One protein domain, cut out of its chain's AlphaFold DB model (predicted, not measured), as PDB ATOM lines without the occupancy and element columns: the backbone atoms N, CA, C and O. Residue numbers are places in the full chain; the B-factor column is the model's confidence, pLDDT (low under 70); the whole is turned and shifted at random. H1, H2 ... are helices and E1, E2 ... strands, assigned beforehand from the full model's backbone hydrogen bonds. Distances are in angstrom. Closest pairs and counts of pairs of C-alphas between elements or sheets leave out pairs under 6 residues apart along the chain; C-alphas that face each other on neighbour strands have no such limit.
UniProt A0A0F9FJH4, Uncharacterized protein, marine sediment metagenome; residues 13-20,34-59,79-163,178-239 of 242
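AT A GLANCE: This is residues 13 to 20, 34 to 59, 79 to 163 and 178 to 239 of the 242 residues of an uncharacterized protein of marine sediment metagenome (UniProt A0A0F9FJH4). A long, narrow, twisted sheet of three strands, E4, E7 and E6, has one long helix, H4, lying over one face, and the far end of the E6 and E7 hairpin bends sharply. Past one end of this body a two-strand ribbon of E2 and E3 makes one end of the long axis, a small strand pair, E1 and E5, sits at the same end of the sheet with E5 next to the last residues of E7, and H3 and the short H1 lie toward the other end. The printed part has 181 residues, with five named helices and seven named strands in the order H1 H2 E1 E2 E3 E4 H3 H4 H5 E5 E6 E7. The class is mixed, helices and strands; the sheet's order is E4, E7, E6, antiparallel throughout. The whole is loose, with a radius of gyration of the C-alphas of 20.7 A, and elongated, spanning 65 by 36 by 35 A.

HOW THE PARTS SIT: In the largest sheet, E7, residues 225 to 238, is the inner strand between the edge strands E4, residues 87 to 94, and E6, residues 205 to 215. N 90 and O 235 are 2.8 A apart between E4 and E7, and N 209 and O 230 are 2.8 A apart between E6 and E7, both within hydrogen-bond range. E6 and E7 form a hairpin; E6 bends by 80 degrees at residue 211 and E7 by 65 degrees at residue 228. H4, residues 108 to 133, is on one face of this sheet, making two layers, a helix on one face of a sheet. It lies over E4 and E7 at a height over the sheet of 9.2 A, only just slantwise to the strands, at 32 degrees to E7 on the local plane. The closest C-alphas of H4 and E7 are those of Leu 120 and Leu 233, 7.3 A apart. H3, residues 98 to 102, touches H4 with residues 108 to 112 of H4 alone; the closest C-alphas, of Arg 102 and Glu 108, are 4.9 A apart. H3 is also on the sheet, only just over E7, on which 3 of its 5 C-alphas fall. E1, residues 44 to 46, and E5, residues 189 to 191, are parallel neighbours, with N 45 and O 189 at 2.8 A; the closest C-alphas of E5 and E7, those of Ile 190 and Arg 238, are 5.0 A apart. E2, residues 55 to 59, and E3, residues 79 to 83, are antiparallel, with N 57 and O 81 at 2.8 A; both are apart from E7. H2, residues 38 to 41, is close to H4 but not clearly touching, with the C-alphas of Val 39 and Val 128 at 7.6 A. H1, residues 13 to 17, and H5, residues 150 to 153, are apart from H4. In H1 and H3 every O i to N i+4 pair is within hydrogen-bond range, in H4 21 of 22 are, and H2 and H5 are too short for such a pair.

IN THESE COORDINATES: H1 begins at C-alpha 13, (-52.428, -30.882, -21.463). H4 measures 37.6 A from first to last C-alpha, E4 23.1 A, E6 24.8 A and E7 36.9 A. H4 begins at C-alpha 108, (-56.408, -16.929, -13.027), and E7 ends at C-alpha 238, (-31.333, -25.369, 11.271).

THE WHOLE: The two C-alphas farthest apart, those of Asp 20 and Val 79, are 67.3 A apart. Residues 21 to 33, 60 to 78 and 164 to 177 are not printed, with C-alpha gaps of 24.6 A, 5.6 A and 14.0 A across the cuts. The links from H4 to H5 and from E5 to E6 are long. Residues 153 to 158, of which 153 belongs to H5, stand free. The mean pLDDT of the printed part is 72.4; 52 residues are under 70, among them 194 to 204 and 212 to 239, and E7 has a mean of 45.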
ATOM      1  N   ALA A  13     -51.962 -29.503 -21.600       64.25
ATOM      2  CA  ALA A  13     -52.428 -30.882 -21.463       64.25
ATOM      3  C   ALA A  13     -52.718 -31.271 -20.003       64.25
ATOM      4  O   ALA A  13     -53.659 -32.013 -19.747       64.25
ATOM      5  N   GLU A  14     -51.929 -30.767 -19.052       69.62
ATOM      6  CA  GLU A  14     -52.190 -30.964 -17.623       69.62
ATOM      7  C   GLU A  14     -53.370 -30.122 -17.141       69.62
ATOM      8  O   GLU A  14     -54.131 -30.576 -16.298       69.62
ATOM      9  N   MET A  15     -53.589 -28.937 -17.711       67.88
ATOM     10  CA  MET A  15     -54.783 -28.151 -17.402       67.88
ATOM     11  C   MET A  15     -56.067 -28.808 -17.885       67.88
ATOM     12  O   MET A  15     -56.997 -28.925 -17.105       67.88
ATOM     13  N   VAL A  16     -56.097 -29.308 -19.123       65.88
ATOM     14  CA  VAL A  16     -57.268 -30.021 -19.663       65.88
ATOM     15  C   VAL A  16     -57.577 -31.278 -18.842       65.88
ATOM     16  O   VAL A  16     -58.730 -31.663 -18.702       65.88
ATOM     17  N   ARG A  17     -56.567 -31.915 -18.234       70.12
ATOM     18  CA  ARG A  17     -56.773 -33.031 -17.290       70.12
ATOM     19  C   ARG A  17     -57.369 -32.605 -15.947       70.12
ATOM     20  O   ARG A  17     -57.895 -33.456 -15.239       70.12
ATOM     21  N   ARG A  18     -57.235 -31.330 -15.579       69.81
ATOM     22  CA  ARG A  18     -57.804 -30.722 -14.366       69.81
ATOM     23  C   ARG A  18     -59.215 -30.158 -14.610       69.81
ATOM     24  O   ARG A  18     -59.835 -29.667 -13.669       69.81
ATOM     25  N   GLU A  19     -59.715 -30.217 -15.844       66.50
ATOM     26  CA  GLU A  19     -61.077 -29.826 -16.212       66.50
ATOM     27  C   GLU A  19     -62.023 -31.021 -16.070       66.50
ATOM     28  O   GLU A  19     -61.708 -32.127 -16.516       66.50
ATOM     29  N   ASP A  20     -63.183 -30.806 -15.446       63.00
ATOM     30  CA  ASP A  20     -64.220 -31.833 -15.383       63.00
ATOM     31  C   ASP A  20     -64.952 -31.932 -16.739       63.00
ATOM     32  O   ASP A  20     -65.018 -30.946 -17.484       63.00
ATOM     33  N   GLN A  34     -49.353 -35.176   2.334       74.38
ATOM     34  CA  GLN A  34     -49.049 -35.827   3.604       74.38
ATOM     35  C   GLN A  34     -49.077 -34.758   4.681       74.38
ATOM     36  O   GLN A  34     -48.336 -33.775   4.608       74.38
ATOM     37  N   ILE A  35     -49.940 -34.950   5.673       69.75
ATOM     38  CA  ILE A  35     -50.048 -34.042   6.810       69.75
ATOM     39  C   ILE A  35     -48.948 -34.417   7.801       69.75
ATOM     40  O   ILE A  35     -49.055 -35.406   8.522       69.75
ATOM     41  N   ASN A  36     -47.883 -33.619   7.829       74.75
ATOM     42  CA  ASN A  36     -46.773 -33.792   8.760       74.75
ATOM     43  C   ASN A  36     -46.894 -32.779   9.905       74.75
ATOM     44  O   ASN A  36     -46.525 -31.616   9.755       74.75
ATOM     45  N   SER A  37     -47.375 -33.226  11.067       78.69
ATOM     46  CA  SER A  37     -47.567 -32.372  12.255       78.69
ATOM     47  C   SER A  37     -46.264 -31.943  12.944       78.69
ATOM     48  O   SER A  37     -46.270 -31.013  13.743       78.69
ATOM     49  N   ILE A  38     -45.133 -32.568  12.599       79.31
ATOM     50  CA  ILE A  38     -43.809 -32.331  13.203       79.31
ATOM     51  C   ILE A  38     -43.404 -30.852  13.136       79.31
ATOM     52  O   ILE A  38     -42.840 -30.308  14.080       79.31
ATOM     53  N   VAL A  39     -43.694 -30.191  12.015       76.56
ATOM     54  CA  VAL A  39     -43.312 -28.787  11.790       76.56
ATOM     55  C   VAL A  39     -44.151 -27.833  12.650       76.56
ATOM     56  O   VAL A  39     -43.658 -26.778  13.043       76.56
ATOM     57  N   MET A  40     -45.396 -28.216  12.961       79.06
ATOM     58  CA  MET A  40     -46.329 -27.422  13.767       79.06
ATOM     59  C   MET A  40     -46.074 -27.555  15.272       79.06
ATOM     60  O   MET A  40     -46.308 -26.603  16.006       79.06
ATOM     61  N   ASP A  41     -45.601 -28.717  15.729       79.56
ATOM     62  CA  ASP A  41     -45.288 -28.968  17.145       79.56
ATOM     63  C   ASP A  41     -43.882 -28.470  17.542       79.56
ATOM     64  O   ASP A  41     -43.561 -28.270  18.715       79.56
ATOM     65  N   ALA A  42     -43.018 -28.229  16.554       79.38
ATOM     66  CA  ALA A  42     -41.660 -27.780  16.801       79.38
ATOM     67  C   ALA A  42     -41.602 -26.357  17.382       79.38
ATOM     68  O   ALA A  42     -42.197 -25.412  16.866       79.38
ATOM     69  N   THR A  43     -40.789 -26.175  18.427       82.12
ATOM     70  CA  THR A  43     -40.465 -24.841  18.954       82.12
ATOM     71  C   THR A  43     -39.420 -24.157  18.074       82.12
ATOM     72  O   THR A  43     -38.326 -24.692  17.891       82.12
ATOM     73  N   TRP A  44     -39.733 -22.956  17.586       81.12
ATOM     74  CA  TRP A  44     -38.855 -22.145  16.741       81.12
ATOM     75  C   TRP A  44     -38.135 -21.055  17.544       81.12
ATOM     76  O   TRP A  44     -38.751 -20.379  18.366       81.12
ATOM     77  N   ILE A  45     -36.836 -20.869  17.301       82.50
ATOM     78  CA  ILE A  45     -35.984 -19.888  17.989       82.50
ATOM     79  C   ILE A  45     -35.143 -19.116  16.974       82.50
ATOM     80  O   ILE A  45     -34.674 -19.659  15.976       82.50
ATOM     81  N   GLU A  46     -34.924 -17.838  17.248       82.75
ATOM     82  CA  GLU A  46     -34.061 -16.993  16.432       82.75
ATOM     83  C   GLU A  46     -32.569 -17.322  16.649       82.75
ATOM     84  O   GLU A  46     -32.107 -17.599  17.763       82.75
ATOM     85  N   CYS A  47     -31.788 -17.293  15.570       83.19
ATOM     86  CA  CYS A  47     -30.336 -17.463  15.614       83.19
ATOM     87  C   CYS A  47     -29.649 -16.321  16.377       83.19
ATOM     88  O   CYS A  47     -29.954 -15.145  16.161       83.19
ATOM     89  N   ASN A  48     -28.675 -16.655  17.229       85.06
ATOM     90  CA  ASN A  48     -27.924 -15.654  17.992       85.06
ATOM     91  C   ASN A  48     -26.875 -14.915  17.137       85.06
ATOM     92  O   ASN A  48     -26.722 -13.704  17.295       85.06
ATOM     93  N   ASP A  49     -26.230 -15.605  16.195       81.94
ATOM     94  CA  ASP A  49     -25.179 -15.089  15.305       81.94
ATOM     95  C   ASP A  49     -25.727 -14.700  13.915       81.94
ATOM     96  O   ASP A  49     -25.039 -14.700  12.896       81.94
ATOM     97  N   GLY A  50     -27.027 -14.401  13.833       78.50
ATOM     98  CA  GLY A  50     -27.680 -13.984  12.592       78.50
ATOM     99  C   GLY A  50     -28.007 -15.148  11.658       78.50
ATOM    100  O   GLY A  50     -29.180 -15.452  11.465       78.50
ATOM    101  N   SER A  51     -26.989 -15.793  11.087       77.00
ATOM    102  CA  SER A  51     -27.129 -16.937  10.170       77.00
ATOM    103  C   SER A  51     -26.830 -18.282  10.829       77.00
ATOM    104  O   SER A  51     -27.162 -19.323  10.258       77.00
ATOM    105  N   SER A  52     -26.219 -18.266  12.015       82.00
ATOM    106  CA  SER A  52     -25.922 -19.458  12.800       82.00
ATOM    107  C   SER A  52     -26.327 -19.298  14.270       82.00
ATOM    108  O   SER A  52     -26.516 -18.184  14.759       82.00
ATOM    109  N   HIS A  53     -26.553 -20.415  14.955       84.00
ATOM    110  CA  HIS A  53     -26.941 -20.491  16.348       84.00
ATOM    111  C   HIS A  53     -25.870 -21.237  17.145       84.00
ATOM    112  O   HIS A  53     -25.737 -22.453  17.069       84.00
ATOM    113  N   GLN A  54     -25.107 -20.511  17.945       87.25
ATOM    114  CA  GLN A  54     -24.070 -21.095  18.782       87.25
ATOM    115  C   GLN A  54     -24.641 -21.578  20.121       87.25
ATOM    116  O   GLN A  54     -25.164 -20.781  20.900       87.25
ATOM    117  N   HIS A  55     -24.494 -22.871  20.400       84.19
ATOM    118  CA  HIS A  55     -24.788 -23.496  21.685       84.19
ATOM    119  C   HIS A  55     -23.492 -23.819  22.431       84.19
ATOM    120  O   HIS A  55     -22.521 -24.291  21.849       84.19
ATOM    121  N   THR A  56     -23.481 -23.628  23.745       85.50
ATOM    122  CA  THR A  56     -22.390 -24.095  24.605       85.50
ATOM    123  C   THR A  56     -22.930 -25.196  25.502       85.50
ATOM    124  O   THR A  56     -23.878 -24.962  26.255       85.50
ATOM    125  N   ARG A  57     -22.353 -26.396  25.410       82.75
ATOM    126  CA  ARG A  57     -22.717 -27.549  26.239       82.75
ATOM    127  C   ARG A  57     -21.589 -27.893  27.204       82.75
ATOM    128  O   ARG A  57     -20.415 -27.764  26.867       82.75
ATOM    129  N   SER A  58     -21.947 -28.325  28.409       81.44
ATOM    130  CA  SER A  58     -20.979 -28.913  29.335       81.44
ATOM    131  C   SER A  58     -20.647 -30.329  28.863       81.44
ATOM    132  O   SER A  58     -21.561 -31.092  28.554       81.44
ATOM    133  N   VAL A  59     -19.361 -30.659  28.768       82.94
ATOM    134  CA  VAL A  59     -18.873 -31.991  28.374       82.94
ATOM    135  C   VAL A  59     -18.567 -32.825  29.607       82.94
ATOM    136  O   VAL A  59     -18.901 -34.005  29.659       82.94
ATOM    137  N   VAL A  79     -15.413 -28.827  31.849       87.50
ATOM    138  CA  VAL A  79     -15.041 -28.518  30.465       87.50
ATOM    139  C   VAL A  79     -16.307 -28.253  29.666       87.50
ATOM    140  O   VAL A  79     -17.238 -29.055  29.678       87.50
ATOM    141  N   THR A  80     -16.334 -27.134  28.948       90.56
ATOM    142  CA  THR A  80     -17.425 -26.772  28.038       90.56
ATOM    143  C   THR A  80     -16.970 -26.862  26.591       90.56
ATOM    144  O   THR A  80     -15.861 -26.444  26.263       90.56
ATOM    145  N   GLU A  81     -17.855 -27.327  25.722       87.50
ATOM    146  CA  GLU A  81     -17.683 -27.338  24.274       87.50
ATOM    147  C   GLU A  81     -18.694 -26.392  23.634       87.50
ATOM    148  O   GLU A  81     -19.836 -26.258  24.085       87.50
ATOM    149  N   VAL A  82     -18.266 -25.730  22.566       86.44
ATOM    150  CA  VAL A  82     -19.113 -24.842  21.782       86.44
ATOM    151  C   VAL A  82     -19.456 -25.531  20.469       86.44
ATOM    152  O   VAL A  82     -18.568 -25.853  19.691       86.44
ATOM    153  N   VAL A  83     -20.748 -25.715  20.224       83.50
ATOM    154  CA  VAL A  83     -21.300 -26.280  18.994       83.50
ATOM    155  C   VAL A  83     -22.003 -25.149  18.260       83.50
ATOM    156  O   VAL A  83     -22.912 -24.524  18.803       83.50
ATOM    157  N   ASN A  84     -21.573 -24.837  17.043       84.75
ATOM    158  CA  ASN A  84     -22.276 -23.844  16.231       84.75
ATOM    159  C   ASN A  84     -23.434 -24.504  15.468       84.75
ATOM    160  O   ASN A  84     -23.417 -25.709  15.299       84.75
ATOM    161  N   GLU A  85     -24.433 -23.760  14.997       78.69
ATOM    162  CA  GLU A  85     -25.539 -24.253  14.183       78.69
ATOM    163  C   GLU A  85     -25.928 -23.321  13.009       78.69
ATOM    164  O   GLU A  85     -26.748 -22.450  13.239       78.69
ATOM    165  N   PRO A  86     -25.408 -23.430  11.751       80.75
ATOM    166  CA  PRO A  86     -25.850 -22.599  10.624       80.75
ATOM    167  C   PRO A  86     -27.353 -22.701  10.345       80.75
ATOM    168  O   PRO A  86     -28.079 -23.447  10.969       80.75
ATOM    169  N   THR A  87     -27.858 -21.989   9.354       79.81
ATOM    170  CA  THR A  87     -29.224 -22.170   8.851       79.81
ATOM    171  C   THR A  87     -29.173 -22.486   7.370       79.81
ATOM    172  O   THR A  87     -28.192 -22.178   6.691       79.81
ATOM    173  N   THR A  88     -30.217 -23.126   6.856       77.94
ATOM    174  CA  THR A  88     -30.414 -23.306   5.422       77.94
ATOM    175  C   THR A  88     -31.775 -22.802   4.993       77.94
ATOM    176  O   THR A  88     -32.759 -22.887   5.734       77.94
ATOM    177  N   LEU A  89     -31.802 -22.272   3.777       76.81
ATOM    178  CA  LEU A  89     -32.980 -21.751   3.122       76.81
ATOM    179  C   LEU A  89     -33.372 -22.722   2.013       76.81
ATOM    180  O   LEU A  89     -32.667 -22.873   1.016       76.81
ATOM    181  N   LEU A  90     -34.505 -23.385   2.207       79.44
ATOM    182  CA  LEU A  90     -35.145 -24.185   1.182       79.44
ATOM    183  C   LEU A  90     -36.162 -23.302   0.475       79.44
ATOM    184  O   LEU A  90     -37.131 -22.871   1.096       79.44
ATOM    185  N   ALA A  91     -35.950 -23.044  -0.810       75.56
ATOM    186  CA  ALA A  91     -36.875 -22.247  -1.594       75.56
ATOM    187  C   ALA A  91     -37.212 -22.871  -2.942       75.56
ATOM    188  O   ALA A  91     -36.445 -23.669  -3.485       75.56
ATOM    189  N   GLY A  92     -38.378 -22.492  -3.453       74.81
ATOM    190  CA  GLY A  92     -38.880 -22.882  -4.761       74.81
ATOM    191  C   GLY A  92     -39.584 -21.718  -5.445       74.81
ATOM    192  O   GLY A  92     -40.142 -20.837  -4.781       74.81
ATOM    193  N   PHE A  93     -39.550 -21.742  -6.775       72.81
ATOM    194  CA  PHE A  93     -40.310 -20.841  -7.628       72.81
ATOM    195  C   PHE A  93     -41.462 -21.600  -8.286       72.81
ATOM    196  O   PHE A  93     -41.250 -22.657  -8.878       72.81
ATOM    197  N   SER A  94     -42.662 -21.037  -8.176       76.38
ATOM    198  CA  SER A  94     -43.821 -21.390  -8.998       76.38
ATOM    199  C   SER A  94     -43.914 -20.333 -10.098       76.38
ATOM    200  O   SER A  94     -44.078 -19.157  -9.777       76.38
ATOM    201  N   GLU A  95     -43.720 -20.731 -11.358       76.62
ATOM    202  CA  GLU A  95     -43.716 -19.849 -12.543       76.62
ATOM    203  C   GLU A  95     -44.673 -20.365 -13.639       76.62
ATOM    204  O   GLU A  95     -44.238 -20.721 -14.739       76.62
ATOM    205  N   PRO A  96     -45.988 -20.469 -13.373       73.00
ATOM    206  CA  PRO A  96     -46.954 -20.758 -14.423       73.00
ATOM    207  C   PRO A  96     -47.063 -19.615 -15.441       73.00
ATOM    208  O   PRO A  96     -47.017 -18.438 -15.082       73.00
ATOM    209  N   ASP A  97     -47.268 -19.978 -16.708       72.88
ATOM    210  CA  ASP A  97     -47.534 -19.048 -17.812       72.88
ATOM    211  C   ASP A  97     -48.856 -18.286 -17.578       72.88
ATOM    212  O   ASP A  97     -49.893 -18.887 -17.278       72.88
ATOM    213  N   ALA A  98     -48.808 -16.956 -17.675       72.44
ATOM    214  CA  ALA A  98     -49.925 -16.068 -17.370       72.44
ATOM    215  C   ALA A  98     -51.077 -16.195 -18.377       72.44
ATOM    216  O   ALA A  98     -52.240 -16.177 -17.970       72.44
ATOM    217  N   ASP A  99     -50.785 -16.369 -19.669       73.12
ATOM    218  CA  ASP A  99     -51.831 -16.500 -20.693       73.12
ATOM    219  C   ASP A  99     -52.555 -17.840 -20.555       73.12
ATOM    220  O   ASP A  99     -53.779 -17.927 -20.661       73.12
ATOM    221  N   LEU A 100     -51.795 -18.875 -20.203       70.88
ATOM    222  CA  LEU A 100     -52.306 -20.200 -19.888       70.88
ATOM    223  C   LEU A 100     -53.193 -20.173 -18.629       70.88
ATOM    224  O   LEU A 100     -54.274 -20.755 -18.625       70.88
ATOM    225  N   MET A 101     -52.806 -19.425 -17.591       71.00
ATOM    226  CA  MET A 101     -53.626 -19.245 -16.386       71.00
ATOM    227  C   MET A 101     -54.897 -18.421 -16.634       71.00
ATOM    228  O   MET A 101     -55.946 -18.742 -16.076       71.00
ATOM    229  N   ARG A 102     -54.843 -17.401 -17.500       73.56
ATOM    230  CA  ARG A 102     -56.021 -16.618 -17.923       73.56
ATOM    231  C   ARG A 102     -57.006 -17.428 -18.753       73.56
ATOM    232  O   ARG A 102     -58.210 -17.207 -18.651       73.56
ATOM    233  N   GLN A 103     -56.505 -18.351 -19.569       70.44
ATOM    234  CA  GLN A 103     -57.328 -19.239 -20.386       70.44
ATOM    235  C   GLN A 103     -57.922 -20.408 -19.581       70.44
ATOM    236  O   GLN A 103     -58.763 -21.143 -20.097       70.44
ATOM    237  N   SER A 104     -57.525 -20.566 -18.315       66.12
ATOM    238  CA  SER A 104     -58.081 -21.581 -17.430       66.12
ATOM    239  C   SER A 104     -59.572 -21.342 -17.157       66.12
ATOM    240  O   SER A 104     -59.939 -20.241 -16.731       66.12
ATOM    241  N   PRO A 105     -60.434 -22.369 -17.260       61.66
ATOM    242  CA  PRO A 105     -61.835 -22.264 -16.847       61.66
ATOM    243  C   PRO A 105     -62.003 -22.064 -15.331       61.66
ATOM    244  O   PRO A 105     -63.071 -21.660 -14.881       61.66
ATOM    245  N   LEU A 106     -60.942 -22.290 -14.543       58.66
ATOM    246  CA  LEU A 106     -60.874 -22.039 -13.098       58.66
ATOM    247  C   LEU A 106     -60.742 -20.542 -12.749       58.66
ATOM    248  O   LEU A 106     -60.930 -20.158 -11.595       58.66
ATOM    249  N   GLY A 107     -60.393 -19.692 -13.722       64.25
ATOM    250  CA  GLY A 107     -59.969 -18.314 -13.487       64.25
ATOM    251  C   GLY A 107     -58.541 -18.218 -12.927       64.25
ATOM    252  O   GLY A 107     -58.073 -19.077 -12.177       64.25
ATOM    253  N   GLU A 108     -57.847 -17.131 -13.276       70.00
ATOM    254  CA  GLU A 108     -56.408 -16.929 -13.027       70.00
ATOM    255  C   GLU A 108     -56.001 -17.168 -11.557       70.00
ATOM    256  O   GLU A 108     -55.012 -17.843 -11.270       70.00
ATOM    257  N   ASN A 109     -56.801 -16.679 -10.604       71.81
ATOM    258  CA  ASN A 109     -56.483 -16.757  -9.176       71.81
ATOM    259  C   ASN A 109     -56.569 -18.179  -8.600       71.81
ATOM    260  O   ASN A 109     -55.753 -18.540  -7.752       71.81
ATOM    261  N   MET A 110     -57.548 -18.983  -9.025       71.56
ATOM    262  CA  MET A 110     -57.750 -20.321  -8.459       71.56
ATOM    263  C   MET A 110     -56.746 -21.321  -9.026       71.56
ATOM    264  O   MET A 110     -56.167 -22.092  -8.264       71.56
ATOM    265  N   ALA A 111     -56.475 -21.258 -10.332       72.19
ATOM    266  CA  ALA A 111     -55.462 -22.099 -10.965       72.19
ATOM    267  C   ALA A 111     -54.057 -21.817 -10.395       72.19
ATOM    268  O   ALA A 111     -53.293 -22.743 -10.114       72.19
ATOM    269  N   ARG A 112     -53.759 -20.543 -10.100       76.69
ATOM    270  CA  ARG A 112     -52.545 -20.135  -9.380       76.69
ATOM    271  C   ARG A 112     -52.494 -20.704  -7.960       76.69
ATOM    272  O   ARG A 112     -51.462 -21.223  -7.551       76.69
ATOM    273  N   MET A 113     -53.595 -20.628  -7.212       78.56
ATOM    274  CA  MET A 113     -53.655 -21.142  -5.838       78.56
ATOM    275  C   MET A 113     -53.457 -22.661  -5.777       78.56
ATOM    276  O   MET A 113     -52.786 -23.155  -4.872       78.56
ATOM    277  N   GLN A 114     -54.013 -23.405  -6.736       77.88
ATOM    278  CA  GLN A 114     -53.817 -24.853  -6.832       77.88
ATOM    279  C   GLN A 114     -52.348 -25.203  -7.078       77.88
ATOM    280  O   GLN A 114     -51.791 -26.048  -6.380       77.88
ATOM    281  N   GLU A 115     -51.700 -24.512  -8.016       79.06
ATOM    282  CA  GLU A 115     -50.287 -24.745  -8.312       79.06
ATOM    283  C   GLU A 115     -49.388 -24.389  -7.118       79.06
ATOM    284  O   GLU A 115     -48.560 -25.198  -6.698       79.06
ATOM    285  N   ASP A 116     -49.618 -23.232  -6.491       80.06
ATOM    286  CA  ASP A 116     -48.896 -22.825  -5.281       80.06
ATOM    287  C   ASP A 116     -49.082 -23.844  -4.131       80.06
ATOM    288  O   ASP A 116     -48.144 -24.106  -3.374       80.06
ATOM    289  N   THR A 117     -50.257 -24.483  -4.029       81.19
ATOM    290  CA  THR A 117     -50.533 -25.534  -3.031       81.19
ATOM    291  C   THR A 117     -49.716 -26.802  -3.294       81.19
ATOM    292  O   THR A 117     -49.148 -27.370  -2.357       81.19
ATOM    293  N   PHE A 118     -49.573 -27.229  -4.554       80.06
ATOM    294  CA  PHE A 118     -48.723 -28.376  -4.896       80.06
ATOM    295  C   PHE A 118     -47.250 -28.118  -4.574       80.06
ATOM    296  O   PHE A 118     -46.584 -28.977  -3.984       80.06
ATOM    297  N   PHE A 119     -46.749 -26.919  -4.887       81.88
ATOM    298  CA  PHE A 119     -45.391 -26.523  -4.523       81.88
ATOM    299  C   PHE A 119     -45.191 -26.497  -3.007       81.88
ATOM    300  O   PHE A 119     -44.191 -27.023  -2.513       81.88
ATOM    301  N   LEU A 120     -46.150 -25.953  -2.250       81.69
ATOM    302  CA  LEU A 120     -46.093 -25.931  -0.789       81.69
ATOM    303  C   LEU A 120     -46.063 -27.349  -0.189       81.69
ATOM    304  O   LEU A 120     -45.258 -27.627   0.709       81.69
ATOM    305  N   ASN A 121     -46.877 -28.266  -0.716       82.31
ATOM    306  CA  ASN A 121     -46.907 -29.664  -0.284       82.31
ATOM    307  C   ASN A 121     -45.580 -30.380  -0.587       82.31
ATOM    308  O   ASN A 121     -45.043 -31.092   0.266       82.31
ATOM    309  N   GLY A 122     -45.010 -30.169  -1.777       83.44
ATOM    310  CA  GLY A 122     -43.703 -30.720  -2.154       83.44
ATOM    311  C   GLY A 122     -42.552 -30.181  -1.296       83.44
ATOM    312  O   GLY A 122     -41.693 -30.945  -0.838       83.44
ATOM    313  N   LEU A 123     -42.565 -28.876  -1.013       83.19
ATOM    314  CA  LEU A 123     -41.557 -28.215  -0.185       83.19
ATOM    315  C   LEU A 123     -41.624 -28.726   1.259       83.19
ATOM    316  O   LEU A 123     -40.595 -29.080   1.831       83.19
ATOM    317  N   THR A 124     -42.829 -28.876   1.813       82.81
ATOM    318  CA  THR A 124     -43.039 -29.406   3.170       82.81
ATOM    319  C   THR A 124     -42.528 -30.842   3.314       82.81
ATOM    320  O   THR A 124     -41.850 -31.159   4.290       82.81
ATOM    321  N   LYS A 125     -42.765 -31.716   2.329       85.88
ATOM    322  CA  LYS A 125     -42.224 -33.090   2.346       85.88
ATOM    323  C   LYS A 125     -40.702 -33.113   2.280       85.88
ATOM    324  O   LYS A 125     -40.061 -33.828   3.047       85.88
ATOM    325  N   THR A 126     -40.129 -32.311   1.384       86.31
ATOM    326  CA  THR A 126     -38.672 -32.198   1.241       86.31
ATOM    327  C   THR A 126     -38.051 -31.709   2.542       86.31
ATOM    328  O   THR A 126     -37.068 -32.271   3.014       86.31
ATOM    329  N   PHE A 127     -38.661 -30.702   3.159       82.94
ATOM    330  CA  PHE A 127     -38.234 -30.155   4.435       82.94
ATOM    331  C   PHE A 127     -38.231 -31.203   5.556       82.94
ATOM    332  O   PHE A 127     -37.216 -31.388   6.225       82.94
ATOM    333  N   VAL A 128     -39.332 -31.943   5.717       84.44
ATOM    334  CA  VAL A 128     -39.452 -32.995   6.739       84.44
ATOM    335  C   VAL A 128     -38.446 -34.119   6.500       84.44
ATOM    336  O   VAL A 128     -37.767 -34.530   7.436       84.44
ATOM    337  N   SER A 129     -38.266 -34.565   5.254       87.31
ATOM    338  CA  SER A 129     -37.234 -35.557   4.927       87.31
ATOM    339  C   SER A 129     -35.826 -35.057   5.283       87.31
ATOM    340  O   SER A 129     -35.025 -35.807   5.837       87.31
ATOM    341  N   ARG A 130     -35.524 -33.771   5.050       86.44
ATOM    342  CA  ARG A 130     -34.221 -33.180   5.402       86.44
ATOM    343  C   ARG A 130     -34.002 -33.041   6.910       86.44
ATOM    344  O   ARG A 130     -32.849 -33.107   7.331       86.44
ATOM    345  N   ILE A 131     -35.053 -32.892   7.720       86.06
ATOM    346  CA  ILE A 131     -34.930 -32.881   9.189       86.06
ATOM    347  C   ILE A 131     -34.366 -34.211   9.707       86.06
ATOM    348  O   ILE A 131     -33.560 -34.211  10.637       86.06
ATOM    349  N   PHE A 132     -34.749 -35.339   9.111       85.69
ATOM    350  CA  PHE A 132     -34.272 -36.655   9.543       85.69
ATOM    351  C   PHE A 132     -32.983 -37.071   8.831       85.69
ATOM    352  O   PHE A 132     -31.999 -37.392   9.497       85.69
ATOM    353  N   ASP A 133     -32.950 -36.975   7.500       87.06
ATOM    354  CA  ASP A 133     -31.900 -37.579   6.665       87.06
ATOM    355  C   ASP A 133     -30.984 -36.563   5.971       87.06
ATOM    356  O   ASP A 133     -30.131 -36.932   5.160       87.06
ATOM    357  N   GLY A 134     -31.127 -35.267   6.259       84.62
ATOM    358  CA  GLY A 134     -30.261 -34.233   5.696       84.62
ATOM    359  C   GLY A 134     -28.780 -34.524   5.964       84.62
ATOM    360  O   GLY A 134     -28.398 -34.856   7.089       84.62
ATOM    361  N   ASN A 135     -27.933 -34.432   4.937       83.94
ATOM    362  CA  ASN A 135     -26.521 -34.782   5.061       83.94
ATOM    363  C   ASN A 135     -25.609 -33.686   4.504       83.94
ATOM    364  O   ASN A 135     -25.442 -33.542   3.289       83.94
ATOM    365  N   ARG A 136     -24.929 -32.990   5.417       75.19
ATOM    366  CA  ARG A 136     -23.983 -31.920   5.089       75.19
ATOM    367  C   ARG A 136     -22.689 -32.397   4.445       75.19
ATOM    368  O   ARG A 136     -22.106 -31.646   3.673       75.19
ATOM    369  N   ALA A 137     -22.259 -33.628   4.716       80.56
ATOM    370  CA  ALA A 137     -21.066 -34.187   4.082       80.56
ATOM    371  C   ALA A 137     -21.288 -34.404   2.578       80.56
ATOM    372  O   ALA A 137     -20.373 -34.215   1.783       80.56
ATOM    373  N   THR A 138     -22.516 -34.759   2.183       82.75
ATOM    374  CA  THR A 138     -22.875 -34.948   0.766       82.75
ATOM    375  C   THR A 138     -23.296 -33.654   0.076       82.75
ATOM    376  O   THR A 138     -23.037 -33.471  -1.110       82.75
ATOM    377  N   SER A 139     -23.953 -32.748   0.802       80.50
ATOM    378  CA  SER A 139     -24.416 -31.474   0.267       80.50
ATOM    379  C   SER A 139     -24.314 -30.402   1.353       80.50
ATOM    380  O   SER A 139     -25.135 -30.374   2.273       80.50
ATOM    381  N   PRO A 140     -23.332 -29.490   1.264       76.00
ATOM    382  CA  PRO A 140     -22.998 -28.571   2.356       76.00
ATOM    383  C   PRO A 140     -24.111 -27.567   2.689       76.00
ATOM    384  O   PRO A 140     -24.115 -27.000   3.783       76.00
ATOM    385  N   LEU A 141     -25.048 -27.375   1.754       78.00
ATOM    386  CA  LEU A 141     -26.213 -26.497   1.862       78.00
ATOM    387  C   LEU A 141     -27.386 -27.137   2.616       78.00
ATOM    388  O   LEU A 141     -28.332 -26.438   2.958       78.00
ATOM    389  N   GLN A 142     -27.379 -28.451   2.844       79.94
ATOM    390  CA  GLN A 142     -28.486 -29.124   3.522       79.94
ATOM    391  C   GLN A 142     -28.436 -28.941   5.042       79.94
ATOM    392  O   GLN A 142     -27.399 -28.638   5.631       79.94
ATOM    393  N   ILE A 143     -29.580 -29.189   5.678       79.06
ATOM    394  CA  ILE A 143     -29.683 -29.402   7.124       79.06
ATOM    395  C   ILE A 143     -28.852 -30.634   7.499       79.06
ATOM    396  O   ILE A 143     -28.803 -31.605   6.742       79.06
ATOM    397  N   GLN A 144     -28.237 -30.624   8.683       83.88
ATOM    398  CA  GLN A 144     -27.752 -31.857   9.298       83.88
ATOM    399  C   GLN A 144     -28.920 -32.552   9.998       83.88
ATOM    400  O   GLN A 144     -29.342 -32.138  11.084       83.88
ATOM    401  N   GLY A 145     -29.441 -33.586   9.348       83.38
ATOM    402  CA  GLY A 145     -30.539 -34.388   9.852       83.38
ATOM    403  C   GLY A 145     -30.147 -35.203  11.080       83.38
ATOM    404  O   GLY A 145     -28.964 -35.443  11.336       83.38
ATOM    405  N   ILE A 146     -31.149 -35.612  11.851       83.50
ATOM    406  CA  ILE A 146     -30.987 -36.328  13.125       83.50
ATOM    407  C   ILE A 146     -30.194 -37.628  12.942       83.50
ATOM    408  O   ILE A 146     -29.309 -37.912  13.746       83.50
ATOM    409  N   ASN A 147     -30.421 -38.353  11.847       82.38
ATOM    410  CA  ASN A 147     -29.786 -39.649  11.589       82.38
ATOM    411  C   ASN A 147     -28.290 -39.535  11.304       82.38
ATOM    412  O   ASN A 147     -27.518 -40.442  11.592       82.38
ATOM    413  N   ASN A 148     -27.867 -38.387  10.781       82.62
ATOM    414  CA  ASN A 148     -26.473 -38.121  10.450       82.62
ATOM    415  C   ASN A 148     -25.727 -37.404  11.586       82.62
ATOM    416  O   ASN A 148     -24.610 -36.923  11.383       82.62
ATOM    417  N   ARG A 149     -26.323 -37.289  12.783       78.94
ATOM    418  CA  ARG A 149     -25.625 -36.792  13.976       78.94
ATOM    419  C   ARG A 149     -24.855 -37.930  14.634       78.94
ATOM    420  O   ARG A 149     -25.398 -39.012  14.844       78.94
ATOM    421  N   SER A 150     -23.598 -37.669  14.992       72.31
ATOM    422  CA  SER A 150     -22.701 -38.644  15.631       72.31
ATOM    423  C   SER A 150     -23.300 -39.256  16.896       72.31
ATOM    424  O   SER A 150     -23.165 -40.456  17.119       72.31
ATOM    425  N   ASP A 151     -24.029 -38.448  17.667       74.38
ATOM    426  CA  ASP A 151     -24.645 -38.849  18.932       74.38
ATOM    427  C   ASP A 151     -25.809 -39.847  18.748       74.38
ATOM    428  O   ASP A 151     -26.181 -40.517  19.708       74.38
ATOM    429  N   TYR A 152     -26.375 -39.980  17.540       75.62
ATOM    430  CA  TYR A 152     -27.534 -40.847  17.253       75.62
ATOM    431  C   TYR A 152     -27.259 -41.933  16.202       75.62
ATOM    432  O   TYR A 152     -28.058 -42.851  16.051       75.62
ATOM    433  N   ASN A 153     -26.134 -41.853  15.488       72.31
ATOM    434  CA  ASN A 153     -25.737 -42.839  14.476       72.31
ATOM    435  C   ASN A 153     -24.891 -43.988  15.065       72.31
ATOM    436  O   ASN A 153     -24.723 -45.042  14.456       72.31
ATOM    437  N   ALA A 154     -24.345 -43.807  16.269       74.94
ATOM    438  CA  ALA A 154     -23.571 -44.838  16.948       74.94
ATOM    439  C   ALA A 154     -24.451 -45.664  17.899       74.94
ATOM    440  O   ALA A 154     -25.021 -45.124  18.845       74.94
ATOM    441  N   LEU A 155     -24.477 -46.989  17.713       73.56
ATOM    442  CA  LEU A 155     -25.161 -47.940  18.611       73.56
ATOM    443  C   LEU A 155     -24.616 -47.914  20.047       73.56
ATOM    444  O   LEU A 155     -25.307 -48.288  20.984       73.56
ATOM    445  N   SER A 156     -23.370 -47.475  20.225       72.12
ATOM    446  CA  SER A 156     -22.730 -47.327  21.533       72.12
ATOM    447  C   SER A 156     -23.125 -46.044  22.270       72.12
ATOM    448  O   SER A 156     -22.615 -45.784  23.357       72.12
ATOM    449  N   SER A 157     -23.951 -45.192  21.660       75.81
ATOM    450  CA  SER A 157     -24.384 -43.941  22.269       75.81
ATOM    451  C   SER A 157     -25.408 -44.196  23.372       75.81
ATOM    452  O   SER A 157     -26.338 -44.978  23.195       75.81
ATOM    453  N   ALA A 158     -25.303 -43.458  24.478       76.75
ATOM    454  CA  ALA A 158     -26.282 -43.499  25.568       76.75
ATOM    455  C   ALA A 158     -27.697 -43.048  25.143       76.75
ATOM    456  O   ALA A 158     -28.655 -43.245  25.885       76.75
ATOM    457  N   TYR A 159     -27.826 -42.428  23.966       76.25
ATOM    458  CA  TYR A 159     -29.089 -41.916  23.431       76.25
ATOM    459  C   TYR A 159     -29.793 -42.884  22.471       76.25
ATOM    460  O   TYR A 159     -30.894 -42.580  22.012       76.25
ATOM    461  N   VAL A 160     -29.173 -44.023  22.146       76.75
ATOM    462  CA  VAL A 160     -29.726 -45.016  21.221       76.75
ATOM    463  C   VAL A 160     -30.121 -46.258  22.010       76.75
ATOM    464  O   VAL A 160     -29.276 -46.963  22.553       76.75
ATOM    465  N   PHE A 161     -31.423 -46.531  22.060       73.50
ATOM    466  CA  PHE A 161     -31.940 -47.784  22.597       73.50
ATOM    467  C   PHE A 161     -32.120 -48.764  21.446       73.50
ATOM    468  O   PHE A 161     -33.054 -48.632  20.654       73.50
ATOM    469  N   ASP A 162     -31.211 -49.730  21.343       71.06
ATOM    470  CA  ASP A 162     -31.384 -50.851  20.427       71.06
ATOM    471  C   ASP A 162     -32.231 -51.943  21.088       71.06
ATOM    472  O   ASP A 162     -32.120 -52.204  22.290       71.06
ATOM    473  N   ASN A 163     -33.061 -52.616  20.295       63.44
ATOM    474  CA  ASN A 163     -33.674 -53.861  20.723       63.44
ATOM    475  C   ASN A 163     -32.603 -54.948  20.613       63.44
ATOM    476  O   ASN A 163     -32.463 -55.584  19.572       63.44
ATOM    477  N   TYR A 178     -38.567 -42.088  16.895       83.50
ATOM    478  CA  TYR A 178     -37.945 -40.958  17.567       83.50
ATOM    479  C   TYR A 178     -38.892 -40.360  18.599       83.50
ATOM    480  O   TYR A 178     -40.076 -40.167  18.328       83.50
ATOM    481  N   ILE A 179     -38.352 -40.038  19.773       84.94
ATOM    482  CA  ILE A 179     -39.075 -39.359  20.845       84.94
ATOM    483  C   ILE A 179     -38.292 -38.095  21.174       84.94
ATOM    484  O   ILE A 179     -37.156 -38.160  21.643       84.94
ATOM    485  N   PHE A 180     -38.900 -36.940  20.914       81.94
ATOM    486  CA  PHE A 180     -38.297 -35.643  21.185       81.94
ATOM    487  C   PHE A 180     -39.098 -34.894  22.232       81.94
ATOM    488  O   PHE A 180     -40.317 -35.018  22.321       81.94
ATOM    489  N   GLN A 181     -38.397 -34.058  22.988       86.00
ATOM    490  CA  GLN A 181     -39.029 -33.050  23.813       86.00
ATOM    491  C   GLN A 181     -38.628 -31.676  23.294       86.00
ATOM    492  O   GLN A 181     -37.460 -31.283  23.393       86.00
ATOM    493  N   TYR A 182     -39.603 -30.951  22.756       83.75
ATOM    494  CA  TYR A 182     -39.385 -29.593  22.287       83.75
ATOM    495  C   TYR A 182     -39.163 -28.626  23.454       83.75
ATOM    496  O   TYR A 182     -39.703 -28.789  24.553       83.75
ATOM    497  N   GLY A 183     -38.317 -27.624  23.230       81.56
ATOM    498  CA  GLY A 183     -38.133 -26.529  24.172       81.56
ATOM    499  C   GLY A 183     -36.901 -25.676  23.877       81.56
ATOM    500  O   GLY A 183     -36.000 -26.106  23.159       81.56
ATOM    501  N   PRO A 184     -36.806 -24.478  24.480       77.69
ATOM    502  CA  PRO A 184     -35.769 -23.511  24.140       77.69
ATOM    503  C   PRO A 184     -34.344 -23.984  24.446       77.69
ATOM    504  O   PRO A 184     -33.412 -23.646  23.728       77.69
ATOM    505  N   LYS A 185     -34.185 -24.807  25.487       81.56
ATOM    506  CA  LYS A 185     -32.914 -25.440  25.882       81.56
ATOM    507  C   LYS A 185     -32.858 -26.938  25.542       81.56
ATOM    508  O   LYS A 185     -32.040 -27.660  26.100       81.56
ATOM    509  N   ARG A 186     -33.786 -27.422  24.713       84.00
ATOM    510  CA  ARG A 186     -33.898 -28.824  24.280       84.00
ATOM    511  C   ARG A 186     -33.877 -28.869  22.751       84.00
ATOM    512  O   ARG A 186     -33.202 -28.057  22.131       84.00
ATOM    513  N   VAL A 187     -34.605 -29.805  22.141       84.75
ATOM    514  CA  VAL A 187     -34.765 -29.835  20.689       84.75
ATOM    515  C   VAL A 187     -35.591 -28.623  20.269       84.75
ATOM    516  O   VAL A 187     -36.695 -28.395  20.762       84.75
ATOM    517  N   ASN A 188     -35.040 -27.844  19.354       84.62
ATOM    518  CA  ASN A 188     -35.674 -26.680  18.770       84.62
ATOM    519  C   ASN A 188     -35.324 -26.613  17.279       84.62
ATOM    520  O   ASN A 188     -34.434 -27.314  16.780       84.62
ATOM    521  N   MET A 189     -36.076 -25.790  16.566       83.44
ATOM    522  CA  MET A 189     -35.772 -25.388  15.206       83.44
ATOM    523  C   MET A 189     -35.284 -23.948  15.235       83.44
ATOM    524  O   MET A 189     -35.805 -23.128  15.987       83.44
ATOM    525  N   ILE A 190     -34.288 -23.634  14.412       81.31
ATOM    526  CA  ILE A 190     -33.711 -22.292  14.351       81.31
ATOM    527  C   ILE A 190     -34.008 -21.628  13.013       81.31
ATOM    528  O   ILE A 190     -33.995 -22.288  11.972       81.31
ATOM    529  N   PHE A 191     -34.250 -20.323  13.047       82.25
ATOM    530  CA  PHE A 191     -34.405 -19.476  11.867       82.25
ATOM    531  C   PHE A 191     -33.487 -18.247  11.981       82.25
ATOM    532  O   PHE A 191     -33.150 -17.833  13.096       82.25
ATOM    533  N   PRO A 192     -33.023 -17.677  10.858       79.69
ATOM    534  CA  PRO A 192     -32.073 -16.583  10.864       79.69
ATOM    535  C   PRO A 192     -32.712 -15.300  11.378       79.69
ATOM    536  O   PRO A 192     -33.923 -15.084  11.284       79.69
ATOM    537  N   ARG A 193     -31.857 -14.432  11.908       76.50
ATOM    538  CA  ARG A 193     -32.272 -13.178  12.523       76.50
ATOM    539  C   ARG A 193     -32.939 -12.252  11.507       76.50
ATOM    540  O   ARG A 193     -32.500 -12.169  10.361       76.50
ATOM    541  N   ASN A 194     -33.945 -11.502  11.958       67.38
ATOM    542  CA  ASN A 194     -34.608 -10.450  11.173       67.38
ATOM    543  C   ASN A 194     -35.390 -10.942   9.935       67.38
ATOM    544  O   ASN A 194     -35.528 -10.216   8.948       67.38
ATOM    545  N   MET A 195     -35.928 -12.166   9.965       64.56
ATOM    546  CA  MET A 195     -36.888 -12.577   8.942       64.56
ATOM    547  C   MET A 195     -38.250 -11.887   9.128       64.56
ATOM    548  O   MET A 195     -38.758 -11.823  10.249       64.56
ATOM    549  N   PRO A 196     -38.880 -11.410   8.034       54.31
ATOM    550  CA  PRO A 196     -40.082 -10.570   8.079       54.31
ATOM    551  C   PRO A 196     -41.334 -11.268   8.630       54.31
ATOM    552  O   PRO A 196     -42.336 -10.601   8.857       54.31
ATOM    553  N   ASN A 197     -41.289 -12.584   8.878       52.16
ATOM    554  CA  ASN A 197     -42.384 -13.345   9.482       52.16
ATOM    555  C   ASN A 197     -41.982 -13.996  10.821       52.16
ATOM    556  O   ASN A 197     -42.275 -15.157  11.082       52.16
ATOM    557  N   SER A 198     -41.308 -13.225  11.679       46.62
ATOM    558  CA  SER A 198     -40.916 -13.584  13.057       46.62
ATOM    559  C   SER A 198     -42.113 -13.806  14.019       46.62
ATOM    560  O   SER A 198     -41.942 -14.056  15.210       46.62
ATOM    561  N   SER A 199     -43.360 -13.757  13.532       40.59
ATOM    562  CA  SER A 199     -44.556 -13.962  14.359       40.59
ATOM    563  C   SER A 199     -44.930 -15.448  14.468       40.59
ATOM    564  O   SER A 199     -45.923 -15.924  13.929       40.59
ATOM    565  N   GLY A 200     -44.076 -16.198  15.162       45.47
ATOM    566  CA  GLY A 200     -44.472 -17.263  16.091       45.47
ATOM    567  C   GLY A 200     -45.118 -18.563  15.594       45.47
ATOM    568  O   GLY A 200     -45.270 -19.442  16.436       45.47
ATOM    569  N   VAL A 201     -45.491 -18.742  14.319       49.38
ATOM    570  CA  VAL A 201     -46.257 -19.951  13.922       49.38
ATOM    571  C   VAL A 201     -45.528 -20.875  12.945       49.38
ATOM    572  O   VAL A 201     -45.627 -22.079  13.111       49.38
ATOM    573  N   THR A 202     -44.765 -20.381  11.965       57.16
ATOM    574  CA  THR A 202     -43.853 -21.186  11.111       57.16
ATOM    575  C   THR A 202     -43.064 -20.253  10.175       57.16
ATOM    576  O   THR A 202     -43.637 -19.287   9.673       57.16
ATOM    577  N   PRO A 203     -41.780 -20.518   9.859       61.97
ATOM    578  CA  PRO A 203     -40.985 -19.686   8.948       61.97
ATOM    579  C   PRO A 203     -41.253 -19.998   7.466       61.97
ATOM    580  O   PRO A 203     -40.354 -19.895   6.632       61.97
ATOM    581  N   ILE A 204     -42.479 -20.403   7.127       68.31
ATOM    582  CA  ILE A 204     -42.899 -20.557   5.736       68.31
ATOM    583  C   ILE A 204     -43.434 -19.206   5.281       68.31
ATOM    584  O   ILE A 204     -44.358 -18.656   5.881       68.31
ATOM    585  N   THR A 205     -42.858 -18.654   4.218       70.25
ATOM    586  CA  THR A 205     -43.384 -17.425   3.621       70.25
ATOM    587  C   THR A 205     -43.638 -17.627   2.145       70.25
ATOM    588  O   THR A 205     -42.760 -18.109   1.425       70.25
ATOM    589  N   MET A 206     -44.811 -17.188   1.706       72.50
ATOM    590  CA  MET A 206     -45.187 -17.105   0.305       72.50
ATOM    591  C   MET A 206     -45.148 -15.641  -0.123       72.50
ATOM    592  O   MET A 206     -45.820 -14.800   0.477       72.50
ATOM    593  N   LYS A 207     -44.356 -15.321  -1.147       74.88
ATOM    594  CA  LYS A 207     -44.301 -13.982  -1.739       74.88
ATOM    595  C   LYS A 207     -44.713 -14.049  -3.201       74.88
ATOM    596  O   LYS A 207     -44.078 -14.738  -3.991       74.88
ATOM    597  N   ASN A 208     -45.748 -13.292  -3.551       73.88
ATOM    598  CA  ASN A 208     -46.181 -13.105  -4.931       73.88
ATOM    599  C   ASN A 208     -45.401 -11.941  -5.565       73.88
ATOM    600  O   ASN A 208     -45.372 -10.840  -5.011       73.88
ATOM    601  N   PHE A 209     -44.768 -12.192  -6.707       72.06
ATOM    602  CA  PHE A 209     -44.011 -11.213  -7.488       72.06
ATOM    603  C   PHE A 209     -44.777 -10.658  -8.698       72.06
ATOM    604  O   PHE A 209     -44.255  -9.777  -9.383       72.06
ATOM    605  N   GLY A 210     -46.013 -11.111  -8.918       70.94
ATOM    606  CA  GLY A 210     -46.855 -10.699 -10.034       70.94
ATOM    607  C   GLY A 210     -46.407 -11.295 -11.367       70.94
ATOM    608  O   GLY A 210     -45.650 -12.264 -11.408       70.94
ATOM    609  N   GLU A 211     -46.914 -10.711 -12.448       70.31
ATOM    610  CA  GLU A 211     -46.552 -11.072 -13.818       70.31
ATOM    611  C   GLU A 211     -45.142 -10.549 -14.126       70.31
ATOM    612  O   GLU A 211     -44.887  -9.342 -14.097       70.31
ATOM    613  N   GLN A 212     -44.211 -11.461 -14.395       68.00
ATOM    614  CA  GLN A 212     -42.842 -11.143 -14.782       68.00
ATOM    615  C   GLN A 212     -42.475 -11.826 -16.091       68.00
ATOM    616  O   GLN A 212     -42.930 -12.921 -16.399       68.00
ATOM    617  N   LEU A 213     -41.623 -11.169 -16.873       68.31
ATOM    618  CA  LEU A 213     -41.126 -11.712 -18.130       68.31
ATOM    619  C   LEU A 213     -40.023 -12.737 -17.843       68.31
ATOM    620  O   LEU A 213     -38.883 -12.356 -17.560       68.31
ATOM    621  N   VAL A 214     -40.354 -14.021 -17.949       66.00
ATOM    622  CA  VAL A 214     -39.430 -15.146 -17.763       66.00
ATOM    623  C   VAL A 214     -38.851 -15.566 -19.109       66.00
ATOM    624  O   VAL A 214     -39.524 -15.505 -20.134       66.00
ATOM    625  N   LEU A 215     -37.576 -15.953 -19.123       67.81
ATOM    626  CA  LEU A 215     -36.880 -16.408 -20.327       67.81
ATOM    627  C   LEU A 215     -37.399 -17.786 -20.760       67.81
ATOM    628  O   LEU A 215     -37.519 -18.700 -19.947       67.81
ATOM    629  N   ASP A 216     -37.665 -17.947 -22.054       60.22
ATOM    630  CA  ASP A 216     -38.000 -19.244 -22.639       60.22
ATOM    631  C   ASP A 216     -36.752 -20.136 -22.715       60.22
ATOM    632  O   ASP A 216     -35.793 -19.843 -23.435       60.22
ATOM    633  N   ALA A 217     -36.783 -21.256 -21.989       58.94
ATOM    634  CA  ALA A 217     -35.700 -22.232 -21.922       58.94
ATOM    635  C   ALA A 217     -35.402 -22.931 -23.266       58.94
ATOM    636  O   ALA A 217     -34.340 -23.536 -23.413       58.94
ATOM    637  N   LEU A 218     -36.307 -22.861 -24.253       55.88
ATOM    638  CA  LEU A 218     -36.100 -23.421 -25.596       55.88
ATOM    639  C   LEU A 218     -35.359 -22.471 -26.547       55.88
ATOM    640  O   LEU A 218     -34.966 -22.890 -27.638       55.88
ATOM    641  N   ASN A 219     -35.142 -21.211 -26.158       49.50
ATOM    642  CA  ASN A 219     -34.470 -20.231 -26.998       49.50
ATOM    643  C   ASN A 219     -33.058 -19.932 -26.481       49.50
ATOM    644  O   ASN A 219     -32.853 -19.132 -25.570       49.50
ATOM    645  N   THR A 220     -32.058 -20.525 -27.137       52.38
ATOM    646  CA  THR A 220     -30.623 -20.381 -26.837       52.38
ATOM    647  C   THR A 220     -30.112 -18.931 -26.883       52.38
ATOM    648  O   THR A 220     -28.993 -18.664 -26.456       52.38
ATOM    649  N   ASN A 221     -30.907 -17.982 -27.393       54.03
ATOM    650  CA  ASN A 221     -30.517 -16.582 -27.558       54.03
ATOM    651  C   ASN A 221     -31.035 -15.637 -26.458       54.03
ATOM    652  O   ASN A 221     -30.897 -14.430 -26.623       54.03
ATOM    653  N   ASN A 222     -31.645 -16.127 -25.366       52.91
ATOM    654  CA  ASN A 222     -32.170 -15.295 -24.259       52.91
ATOM    655  C   ASN A 222     -33.140 -14.159 -24.679       52.91
ATOM    656  O   ASN A 222     -33.399 -13.235 -23.905       52.91
ATOM    657  N   ASN A 223     -33.698 -14.219 -25.892       48.88
ATOM    658  CA  ASN A 223     -34.509 -13.141 -26.467       48.88
ATOM    659  C   ASN A 223     -36.018 -13.412 -26.432       48.88
ATOM    660  O   ASN A 223     -36.796 -12.470 -26.562       48.88
ATOM    661  N   ALA A 224     -36.445 -14.665 -26.261       48.78
ATOM    662  CA  ALA A 224     -37.857 -14.993 -26.086       48.78
ATOM    663  C   ALA A 224     -38.199 -14.980 -24.596       48.78
ATOM    664  O   ALA A 224     -37.530 -15.636 -23.796       48.78
ATOM    665  N   LYS A 225     -39.221 -14.202 -24.236       53.53
ATOM    666  CA  LYS A 225     -39.753 -14.127 -22.879       53.53
ATOM    667  C   LYS A 225     -41.254 -14.367 -22.910       53.53
ATOM    668  O   LYS A 225     -41.909 -13.880 -23.828       53.53
ATOM    669  N   TYR A 226     -41.776 -15.067 -21.913       52.16
ATOM    670  CA  TYR A 226     -43.212 -15.217 -21.685       52.16
ATOM    671  C   TYR A 226     -43.579 -14.614 -20.323       52.16
ATOM    672  O   TYR A 226     -42.747 -14.625 -19.408       52.16
ATOM    673  N   PRO A 227     -44.774 -14.022 -20.183       48.16
ATOM    674  CA  PRO A 227     -45.251 -13.575 -18.886       48.16
ATOM    675  C   PRO A 227     -45.545 -14.796 -18.006       48.16
ATOM    676  O   PRO A 227     -46.346 -15.652 -18.366       48.16
ATOM    677  N   ALA A 228     -44.899 -14.884 -16.848       53.72
ATOM    678  CA  ALA A 228     -45.169 -15.897 -15.838       53.72
ATOM    679  C   ALA A 228     -45.546 -15.229 -14.516       53.72
ATOM    680  O   ALA A 228     -44.996 -14.188 -14.147       53.72
ATOM    681  N   LEU A 229     -46.476 -15.833 -13.785       49.84
ATOM    682  CA  LEU A 229     -46.793 -15.416 -12.423       49.84
ATOM    683  C   LEU A 229     -45.774 -16.051 -11.486       49.84
ATOM    684  O   LEU A 229     -45.764 -17.265 -11.353       49.84
ATOM    685  N   GLN A 230     -44.937 -15.258 -10.820       49.25
ATOM    686  CA  GLN A 230     -43.872 -15.812  -9.984       49.25
ATOM    687  C   GLN A 230     -44.260 -15.803  -8.497       49.25
ATOM    688  O   GLN A 230     -44.524 -14.749  -7.908       49.25
ATOM    689  N   THR A 231     -44.273 -16.976  -7.861       37.88
ATOM    690  CA  THR A 231     -44.363 -17.116  -6.398       37.88
ATOM    691  C   THR A 231     -43.041 -17.630  -5.854       37.88
ATOM    692  O   THR A 231     -42.559 -18.676  -6.282       37.88
ATOM    693  N   TRP A 232     -42.476 -16.935  -4.870       34.84
ATOM    694  CA  TRP A 232     -41.354 -17.436  -4.081       34.84
ATOM    695  C   TRP A 232     -41.861 -18.032  -2.779       34.84
ATOM    696  O   TRP A 232     -42.498 -17.347  -1.972       34.84
ATOM    697  N   LEU A 233     -41.556 -19.308  -2.582       37.56
ATOM    698  CA  LEU A 233     -41.821 -20.040  -1.355       37.56
ATOM    699  C   LEU A 233     -40.484 -20.292  -0.674       37.56
ATOM    700  O   LEU A 233     -39.578 -20.819  -1.308       37.56
ATOM    701  N   GLN A 234     -40.359 -19.933   0.600       37.12
ATOM    702  CA  GLN A 234     -39.169 -20.233   1.397       37.12
ATOM    703  C   GLN A 234     -39.557 -20.873   2.725       37.12
ATOM    704  O   GLN A 234     -40.524 -20.454   3.360       37.12
ATOM    705  N   ASN A 235     -38.780 -21.870   3.133       39.66
ATOM    706  CA  ASN A 235     -38.775 -22.465   4.458       39.66
ATOM    707  C   ASN A 235     -37.338 -22.434   4.972       39.66
ATOM    708  O   ASN A 235     -36.402 -22.777   4.244       39.66
ATOM    709  N   VAL A 236     -37.152 -21.985   6.207       50.69
ATOM    710  CA  VAL A 236     -35.822 -21.785   6.766       50.69
ATOM    711  C   VAL A 236     -35.664 -22.611   8.012       50.69
ATOM    712  O   VAL A 236     -36.488 -22.543   8.917       50.69
ATOM    713  N   SER A 237     -34.594 -23.395   8.059       45.81
ATOM    714  CA  SER A 237     -34.295 -24.168   9.255       45.81
ATOM    715  C   SER A 237     -32.821 -24.467   9.426       45.81
ATOM    716  O   SER A 237     -32.058 -24.522   8.464       45.81
ATOM    717  N   ARG A 238     -32.486 -24.684  10.692       40.53
ATOM    718  CA  ARG A 238     -31.333 -25.369  11.271       40.53
ATOM    719  C   ARG A 238     -30.346 -26.050  10.323       40.53
ATOM    720  O   ARG A 238     -30.675 -26.910   9.528       40.53
ATOM    721  N   ALA A 239     -29.084 -25.774  10.545       34.91
ATOM    722  CA  ALA A 239     -27.898 -26.454  10.071       34.91
ATOM    723  C   ALA A 239     -26.892 -26.464  11.247       34.91
ATOM    724  O   ALA A 239     -27.050 -25.723  12.194       34.91
TER     725      ALA A 239